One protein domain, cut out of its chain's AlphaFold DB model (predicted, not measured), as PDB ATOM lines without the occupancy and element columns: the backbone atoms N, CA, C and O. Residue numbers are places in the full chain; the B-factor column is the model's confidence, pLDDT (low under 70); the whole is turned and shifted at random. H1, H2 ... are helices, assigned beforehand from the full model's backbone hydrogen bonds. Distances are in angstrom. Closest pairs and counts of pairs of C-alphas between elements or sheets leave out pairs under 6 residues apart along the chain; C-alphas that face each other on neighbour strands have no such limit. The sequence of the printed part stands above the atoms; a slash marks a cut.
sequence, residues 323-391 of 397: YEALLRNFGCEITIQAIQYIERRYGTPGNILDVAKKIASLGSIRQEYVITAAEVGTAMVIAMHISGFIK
ATOM      1  N   TYR A 323      13.735-149.373  24.768       89.19
ATOM      2  CA  TYR A 323      14.420-150.068  23.682       89.19
ATOM      3  C   TYR A 323      13.566-151.216  23.140       89.19
ATOM      4  O   TYR A 323      13.397-151.349  21.932       89.19
ATOM      5  N   GLU A 324      12.954-152.012  24.017       87.81
ATOM      6  CA  GLU A 324      12.001-153.047  23.595       87.81
ATOM      7  C   GLU A 324      10.771-152.439  22.916       87.81
ATOM      8  O   GLU A 324      10.265-152.988  21.935       87.81
ATOM      9  N   ALA A 325      10.306-151.281  23.394       87.12
ATOM     10  CA  ALA A 325       9.252-150.536  22.720       87.12
ATOM     11  C   ALA A 325       9.677-150.157  21.297       87.12
ATOM     12  O   ALA A 325       8.919-150.399  20.362       87.12
ATOM     13  N   LEU A 326      10.893-149.642  21.101       90.31
ATOM     14  CA  LEU A 326      11.428-149.366  19.766       90.31
ATOM     15  C   LEU A 326      11.382-150.601  18.859       90.31
ATOM     16  O   LEU A 326      10.813-150.528  17.772       90.31
ATOM     17  N   LEU A 327      11.912-151.736  19.317       88.56
ATOM     18  CA  LEU A 327      11.954-152.964  18.517       88.56
ATOM     19  C   LEU A 327      10.560-153.445  18.095       88.56
ATOM     20  O   LEU A 327      10.379-153.920  16.974       88.56
ATOM     21  N   ARG A 328       9.566-153.301  18.976       85.88
ATOM     22  CA  ARG A 328       8.170-153.684  18.705       85.88
ATOM     23  C   ARG A 328       7.451-152.738  17.747       85.88
ATOM     24  O   ARG A 328       6.463-153.146  17.153       85.88
ATOM     25  N   ASN A 329       7.922-151.498  17.617       84.94
ATOM     26  CA  ASN A 329       7.306-150.465  16.784       84.94
ATOM     27  C   ASN A 329       7.956-150.341  15.391       84.94
ATOM     28  O   ASN A 329       7.563-149.474  14.610       84.94
ATOM     29  N   PHE A 330       8.933-151.186  15.044       89.19
ATOM     30  CA  PHE A 330       9.457-151.246  13.678       89.19
ATOM     31  C   PHE A 330       8.347-151.572  12.675       89.19
ATOM     32  O   PHE A 330       7.573-152.510  12.857       89.19
ATOM     33  N   GLY A 331       8.261-150.760  11.621       85.12
ATOM     34  CA  GLY A 331       7.253-150.900  10.576       85.12
ATOM     35  C   GLY A 331       5.881-150.343  10.957       85.12
ATOM     36  O   GLY A 331       4.971-150.387  10.127       85.12
ATOM     37  N   CYS A 332       5.707-149.814  12.177       85.50
ATOM     38  CA  CYS A 332       4.499-149.070  12.523       85.50
ATOM     39  C   CYS A 332       4.508-147.698  11.827       85.50
ATOM     40  O   CYS A 332       5.548-147.058  11.644       85.50
ATOM     41  N   GLU A 333       3.320-147.261  11.411       84.62
ATOM     42  CA  GLU A 333       3.113-145.938  10.834       84.62
ATOM     43  C   GLU A 333       3.334-144.866  11.908       84.62
ATOM     44  O   GLU A 333       2.812-144.969  13.018       84.62
ATOM     45  N   ILE A 334       4.110-143.836  11.569       87.25
ATOM     46  CA  ILE A 334       4.396-142.709  12.458       87.25
ATOM     47  C   ILE A 334       3.740-141.474  11.864       87.25
ATOM     48  O   ILE A 334       4.062-141.062  10.748       87.25
ATOM     49  N   THR A 335       2.809-140.889  12.608       86.50
ATOM     50  CA  THR A 335       2.053-139.728  12.147       86.50
ATOM     51  C   THR A 335       2.895-138.458  12.231       86.50
ATOM     52  O   THR A 335       3.780-138.318  13.078       86.50
ATOM     53  N   ILE A 336       2.608-137.485  11.363       85.50
ATOM     54  CA  ILE A 336       3.312-136.198  11.395       85.50
ATOM     55  C   ILE A 336       2.999-135.409  12.674       85.50
ATOM     56  O   ILE A 336       3.854-134.679  13.166       85.50
ATOM     57  N   GLN A 337       1.808-135.604  13.248       84.88
ATOM     58  CA  GLN A 337       1.396-135.000  14.515       84.88
ATOM     59  C   GLN A 337       2.289-135.464  15.671       84.88
ATOM     60  O   GLN A 337       2.758-134.633  16.442       84.88
ATOM     61  N   ALA A 338       2.615-136.762  15.734       84.19
ATOM     62  CA  ALA A 338       3.526-137.307  16.740       84.19
ATOM     63  C   ALA A 338       4.904-136.628  16.700       84.19
ATOM     64  O   ALA A 338       5.455-136.241  17.730       84.19
ATOM     65  N   ILE A 339       5.442-136.445  15.491       87.25
ATOM     66  CA  ILE A 339       6.730-135.777  15.262       87.25
ATOM     67  C   ILE A 339       6.652-134.318  15.720       87.25
ATOM     68  O   ILE A 339       7.470-133.882  16.528       87.25
ATOM     69  N   GLN A 340       5.628-133.588  15.270       87.56
ATOM     70  CA  GLN A 340       5.416-132.183  15.625       87.56
ATOM     71  C   GLN A 340       5.216-131.977  17.128       87.56
ATOM     72  O   GLN A 340       5.650-130.957  17.665       87.56
ATOM     73  N   TYR A 341       4.565-132.916  17.818       86.19
ATOM     74  CA  TYR A 341       4.403-132.862  19.265       86.19
ATOM     75  C   TYR A 341       5.752-132.964  19.981       86.19
ATOM     76  O   TYR A 341       6.082-132.098  20.795       86.19
ATOM     77  N   ILE A 342       6.552-133.984  19.645       87.31
ATOM     78  CA  ILE A 342       7.881-134.190  20.234       87.31
ATOM     79  C   ILE A 342       8.762-132.958  19.981       87.31
ATOM     80  O   ILE A 342       9.370-132.439  20.918       87.31
ATOM     81  N   GLU A 343       8.774-132.446  18.747       87.94
ATOM     82  CA  GLU A 343       9.540-131.255  18.362       87.94
ATOM     83  C   GLU A 343       9.108-129.998  19.125       87.94
ATOM     84  O   GLU A 343       9.944-129.212  19.569       87.94
ATOM     85  N   ARG A 344       7.800-129.801  19.313       85.25
ATOM     86  CA  ARG A 344       7.268-128.640  20.033       85.25
ATOM     87  C   ARG A 344       7.576-128.702  21.527       85.25
ATOM     88  O   ARG A 344       7.936-127.681  22.106       85.25
ATOM     89  N   ARG A 345       7.414-129.872  22.156       82.56
ATOM     90  CA  ARG A 345       7.570-130.040  23.611       82.56
ATOM     91  C   ARG A 345       9.038-130.077  24.041       82.56
ATOM     92  O   ARG A 345       9.366-129.507  25.077       82.56
ATOM     93  N   TYR A 346       9.906-130.720  23.259       81.06
ATOM     94  CA  TYR A 346      11.301-130.998  23.638       81.06
ATOM     95  C   TYR A 346      12.348-130.290  22.752       81.06
ATOM     96  O   TYR A 346      13.564-130.446  22.946       81.06
ATOM     97  N   GLY A 347      11.889-129.486  21.791       75.94
ATOM     98  CA  GLY A 347      12.707-128.854  20.759       75.94
ATOM     99  C   GLY A 347      13.083-129.826  19.636       75.94
ATOM    100  O   GLY A 347      12.672-130.982  19.632       75.94
ATOM    101  N   THR A 348      13.918-129.366  18.700       65.94
ATOM    102  CA  THR A 348      14.427-130.133  17.546       65.94
ATOM    103  C   THR A 348      15.875-130.602  17.748       65.94
ATOM    104  O   THR A 348      16.812-130.032  17.182       65.94
ATOM    105  N   PRO A 349      16.134-131.640  18.561       62.41
ATOM    106  CA  PRO A 349      17.426-132.302  18.566       62.41
ATOM    107  C   PRO A 349      17.547-133.167  17.307       62.41
ATOM    108  O   PRO A 349      17.177-134.338  17.278       62.41
ATOM    109  N   GLY A 350      18.048-132.565  16.229       63.91
ATOM    110  CA  GLY A 350      18.345-133.267  14.985       63.91
ATOM    111  C   GLY A 350      17.116-133.742  14.201       63.91
ATOM    112  O   GLY A 350      16.036-133.160  14.257       63.91
ATOM    113  N   ASN A 351      17.323-134.784  13.394       82.19
ATOM    114  CA  ASN A 351      16.446-135.182  12.293       82.19
ATOM    115  C   ASN A 351      15.385-136.218  12.719       82.19
ATOM    116  O   ASN A 351      15.405-137.366  12.270       82.19
ATOM    117  N   ILE A 352      14.476-135.824  13.623       89.75
ATOM    118  CA  ILE A 352      13.400-136.691  14.151       89.75
ATOM    119  C   ILE A 352      12.584-137.303  13.007       89.75
ATOM    120  O   ILE A 352      12.293-138.499  13.031       89.75
ATOM    121  N   LEU A 353      12.275-136.509  11.979       90.38
ATOM    122  CA  LEU A 353      11.545-136.962  10.800       90.38
ATOM    123  C   LEU A 353      12.257-138.107  10.066       90.38
ATOM    124  O   LEU A 353      11.607-139.086   9.697       90.38
ATOM    125  N   ASP A 354      13.569-138.028   9.854       91.75
ATOM    126  CA  ASP A 354      14.274-139.102   9.151       91.75
ATOM    127  C   ASP A 354      14.467-140.339  10.027       91.75
ATOM    128  O   ASP A 354      14.380-141.457   9.516       91.75
ATOM    129  N   VAL A 355      14.626-140.178  11.346       92.69
ATOM    130  CA  VAL A 355      14.598-141.319  12.276       92.69
ATOM    131  C   VAL A 355      13.227-142.004  12.242       92.69
ATOM    132  O   VAL A 355      13.160-143.230  12.151       92.69
ATOM    133  N   ALA A 356      12.133-141.239  12.222       92.12
ATOM    134  CA  ALA A 356      10.782-141.776  12.082       92.12
ATOM    135  C   ALA A 356      10.604-142.549  10.765       92.12
ATOM    136  O   ALA A 356      10.147-143.691  10.774       92.12
ATOM    137  N   LYS A 357      11.037-141.986   9.628       91.38
ATOM    138  CA  LYS A 357      11.000-142.688   8.332       91.38
ATOM    139  C   LYS A 357      11.800-143.988   8.358       91.38
ATOM    140  O   LYS A 357      11.327-144.994   7.834       91.38
ATOM    141  N   LYS A 358      12.987-143.988   8.982       93.19
ATOM    142  CA  LYS A 358      13.786-145.208   9.158       93.19
ATOM    143  C   LYS A 358      12.982-146.256   9.918       93.19
ATOM    144  O   LYS A 358      12.767-147.326   9.364       93.19
ATOM    145  N   ILE A 359      12.464-145.938  11.107       91.00
ATOM    146  CA  ILE A 359      11.647-146.858  11.923       91.00
ATOM    147  C   ILE A 359      10.473-147.432  11.123       91.00
ATOM    148  O   ILE A 359      10.271-148.646  11.130       91.00
ATOM    149  N   ALA A 360       9.745-146.584  10.392       88.62
ATOM    150  CA  ALA A 360       8.598-147.001   9.586       88.62
ATOM    151  C   ALA A 360       8.992-147.903   8.398       88.62
ATOM    152  O   ALA A 360       8.198-148.728   7.954       88.62
ATOM    153  N   SER A 361      10.217-147.765   7.879       88.44
ATOM    154  CA  SER A 361      10.735-148.598   6.783       88.44
ATOM    155  C   SER A 361      11.286-149.957   7.234       88.44
ATOM    156  O   SER A 361      11.436-150.859   6.408       88.44
ATOM    157  N   LEU A 362      11.603-150.119   8.525       87.69
ATOM    158  CA  LEU A 362      12.152-151.363   9.061       87.69
ATOM    159  C   LEU A 362      11.034-152.385   9.281       87.69
ATOM    160  O   LEU A 362      10.179-152.204  10.132       87.69
ATOM    161  N   GLY A 363      11.055-153.495   8.545       74.19
ATOM    162  CA  GLY A 363      10.054-154.563   8.680       74.19
ATOM    163  C   GLY A 363      10.415-155.648   9.700       74.19
ATOM    164  O   GLY A 363       9.652-156.596   9.879       74.19
ATOM    165  N   SER A 364      11.601-155.585  10.318       75.44
ATOM    166  CA  SER A 364      12.094-156.630  11.223       75.44
ATOM    167  C   SER A 364      13.091-156.110  12.257       75.44
ATOM    168  O   SER A 364      13.977-155.320  11.943       75.44
ATOM    169  N   ILE A 365      13.033-156.682  13.466       77.19
ATOM    170  CA  ILE A 365      13.991-156.477  14.571       77.19
ATOM    171  C   ILE A 365      15.440-156.752  14.143       77.19
ATOM    172  O   ILE A 365      16.361-156.095  14.620       77.19
ATOM    173  N   ARG A 366      15.663-157.658  13.177       79.06
ATOM    174  CA  ARG A 366      17.009-157.963  12.651       79.06
ATOM    175  C   ARG A 366      17.708-156.753  12.020       79.06
ATOM    176  O   ARG A 366      18.911-156.803  11.789       79.06
ATOM    177  N   GLN A 367      16.967-155.686  11.731       79.94
ATOM    178  CA  GLN A 367      17.475-154.457  11.132       79.94
ATOM    179  C   GLN A 367      17.720-153.343  12.163       79.94
ATOM    180  O   GLN A 367      17.962-152.203  11.777       79.94
ATOM    181  N   GLU A 368      17.711-153.642  13.469       81.19
ATOM    182  CA  GLU A 368      17.899-152.643  14.537       81.19
ATOM    183  C   GLU A 368      19.191-151.808  14.412       81.19
ATOM    184  O   GLU A 368      19.268-150.695  14.935       81.19
ATOM    185  N   TYR A 369      20.212-152.322  13.721       86.00
ATOM    186  CA  TYR A 369      21.495-151.644  13.500       86.00
ATOM    187  C   TYR A 369      21.467-150.581  12.396       86.00
ATOM    188  O   TYR A 369      22.421-149.821  12.268       86.00
ATOM    189  N   VAL A 370      20.368-150.480  11.638       88.81
ATOM    190  CA  VAL A 370      20.141-149.384  10.678       88.81
ATOM    191  C   VAL A 370      19.924-148.050  11.401       88.81
ATOM    192  O   VAL A 370      20.289-146.994  10.885       88.81
ATOM    193  N   ILE A 371      19.360-148.092  12.610       90.44
ATOM    194  CA  ILE A 371      19.314-146.940  13.513       90.44
ATOM    195  C   ILE A 371      20.708-146.786  14.121       90.44
ATOM    196  O   ILE A 371      21.205-147.694  14.775       90.44
ATOM    197  N   THR A 372      21.397-145.670  13.914       89.94
ATOM    198  CA  THR A 372      22.744-145.496  14.487       89.94
ATOM    199  C   THR A 372      22.688-145.334  16.011       89.94
ATOM    200  O   THR A 372      21.639-145.028  16.572       89.94
ATOM    201  N   ALA A 373      23.812-145.515  16.714       86.19
ATOM    202  CA  ALA A 373      23.852-145.335  18.172       86.19
ATOM    203  C   ALA A 373      23.384-143.931  18.614       86.19
ATOM    204  O   ALA A 373      22.661-143.822  19.597       86.19
ATOM    205  N   ALA A 374      23.707-142.895  17.832       86.31
ATOM    206  CA  ALA A 374      23.257-141.522  18.063       86.31
ATOM    207  C   ALA A 374      21.758-141.301  17.774       86.31
ATOM    208  O   ALA A 374      21.165-140.360  18.284       86.31
ATOM    209  N   GLU A 375      21.131-142.153  16.956       91.00
ATOM    210  CA  GLU A 375      19.701-142.064  16.621       91.00
ATOM    211  C   GLU A 375      18.819-142.901  17.552       91.00
ATOM    212  O   GLU A 375      17.608-142.691  17.607       91.00
ATOM    213  N   VAL A 376      19.406-143.853  18.285       91.00
ATOM    214  CA  VAL A 376      18.666-144.795  19.135       91.00
ATOM    215  C   VAL A 376      17.849-144.075  20.208       91.00
ATOM    216  O   VAL A 376      16.715-144.472  20.464       91.00
ATOM    217  N   GLY A 377      18.366-142.992  20.790       91.69
ATOM    218  CA  GLY A 377      17.630-142.196  21.771       91.69
ATOM    219  C   GLY A 377      16.366-141.552  21.195       91.69
ATOM    220  O   GLY A 377      15.271-141.743  21.728       91.69
ATOM    221  N   THR A 378      16.486-140.894  20.039       92.94
ATOM    222  CA  THR A 378      15.345-140.352  19.280       92.94
ATOM    223  C   THR A 378      14.344-141.433  18.899       92.94
ATOM    224  O   THR A 378      13.135-141.252  19.046       92.94
ATOM    225  N   ALA A 379      14.839-142.588  18.462       92.56
ATOM    226  CA  ALA A 379      14.000-143.708  18.082       92.56
ATOM    227  C   ALA A 379      13.195-144.265  19.272       92.56
ATOM    228  O   ALA A 379      12.000-144.534  19.135       92.56
ATOM    229  N   MET A 380      13.814-144.365  20.454       93.06
ATOM    230  CA  MET A 380      13.126-144.750  21.690       93.06
ATOM    231  C   MET A 380      12.038-143.744  22.078       93.06
ATOM    232  O   MET A 380      10.943-144.160  22.439       93.06
ATOM    233  N   VAL A 381      12.280-142.438  21.944       92.69
ATOM    234  CA  VAL A 381      11.275-141.403  22.259       92.69
ATOM    235  C   VAL A 381      10.066-141.477  21.324       92.69
ATOM    236  O   VAL A 381       8.928-141.435  21.792       92.69
ATOM    237  N   ILE A 382      10.287-141.676  20.021       91.44
ATOM    238  CA  ILE A 382       9.198-141.912  19.061       91.44
ATOM    239  C   ILE A 382       8.395-143.156  19.469       91.44
ATOM    240  O   ILE A 382       7.168-143.108  19.553       91.44
ATOM    241  N   ALA A 383       9.070-144.259  19.796       89.94
ATOM    242  CA  ALA A 383       8.408-145.491  20.211       89.94
ATOM    243  C   ALA A 383       7.635-145.349  21.534       89.94
ATOM    244  O   ALA A 383       6.554-145.921  21.688       89.94
ATOM    245  N   MET A 384       8.148-144.556  22.478       88.81
ATOM    246  CA  MET A 384       7.453-144.198  23.717       88.81
ATOM    247  C   MET A 384       6.175-143.404  23.443       88.81
ATOM    248  O   MET A 384       5.163-143.641  24.105       88.81
ATOM    249  N   HIS A 385       6.188-142.504  22.458       87.94
ATOM    250  CA  HIS A 385       4.994-141.777  22.033       87.94
ATOM    251  C   HIS A 385       3.946-142.703  21.402       87.94
ATOM    252  O   HIS A 385       2.796-142.695  21.835       87.94
ATOM    253  N   ILE A 386       4.339-143.584  20.473       84.25
ATOM    254  CA  ILE A 386       3.421-144.571  19.863       84.25
ATOM    255  C   ILE A 386       2.829-145.510  20.929       84.25
ATOM    256  O   ILE A 386       1.645-145.860  20.903       84.25
ATOM    257  N   SER A 387       3.643-145.881  21.920       81.62
ATOM    258  CA  SER A 387       3.221-146.704  23.060       81.62
ATOM    259  C   SER A 387       2.339-145.935  24.057       81.62
ATOM    260  O   SER A 387       1.796-146.528  24.984       81.62
ATOM    261  N   GLY A 388       2.163-144.625  23.879       79.44
ATOM    262  CA  GLY A 388       1.315-143.781  24.713       79.44
ATOM    263  C   GLY A 388       1.933-143.376  26.050       79.44
ATOM    264  O   GLY A 388       1.195-142.892  26.902       79.44
ATOM    265  N   PHE A 389       3.241-143.560  26.256       76.56
ATOM    266  CA  PHE A 389       3.967-143.068  27.441       76.56
ATOM    267  C   PHE A 389       4.236-141.568  27.375       76.56
ATOM    268  O   PHE A 389       4.279-140.896  28.401       76.56
ATOM    269  N   ILE A 390       4.394-141.050  26.161       77.62
ATOM    270  CA  ILE A 390       4.483-139.624  25.876       77.62
ATOM    271  C   ILE A 390       3.180-139.271  25.176       77.62
ATOM    272  O   ILE A 390       2.990-139.636  24.019       77.62
ATOM    273  N   LYS A 391       2.254-138.623  25.877       70.44
ATOM    274  CA  LYS A 391       0.980-138.199  25.290       70.44
ATOM    275  C   LYS A 391       1.030-136.715  24.999       70.44
ATOM    276  O   LYS A 391       1.689-135.980  25.726       70.44
TER     277      LYS A 391
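What this domain is: This is residues 323 to 391 of the 397 residues of an uncharacterized protein of Pseudogymnoascus sp. 23342-1-I1 (UniProt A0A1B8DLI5). The longest helix, H5, forms the core; H1, H2 and H3 pack across it, and H2 and H4 lie at opposite ends. The printed part has 69 residues with five named helices, H1 to H5: all helix. It is compact: radius of gyration of the C-alphas 10.8 A, spans 32 by 22 by 18 A.

How they stand to each other: H1, residues 323 to 328, touches H5, residues 373 to 386, at residues 379 to 384 alone, closest C-alphas Leu 326 and Ala 383, 4.9 A. H2, residues 336 to 346, and H3, residues 352 to 361, form a hairpin. H3 and H5 touch about perpendicular, 79 degrees, closest C-alphas 355 and 379, 6.3 A. Every O i to N i+4 pair is within hydrogen-bond range in H1, H2 and H3, 8 of 10 in H5, 0 of 2 in H4, residues 365 to 370, beside 2 of 3 O i to N i+3 pairs.

Where its parts are: H1 begins at C-alpha 323 (14.420, -150.068, 23.682); H5, 20.5 A long, ends at C-alpha 386 (3.421, -144.571, 19.863).

The domain as a whole: The printed part has no cut; residues 348 to 350 have pLDDT under 70.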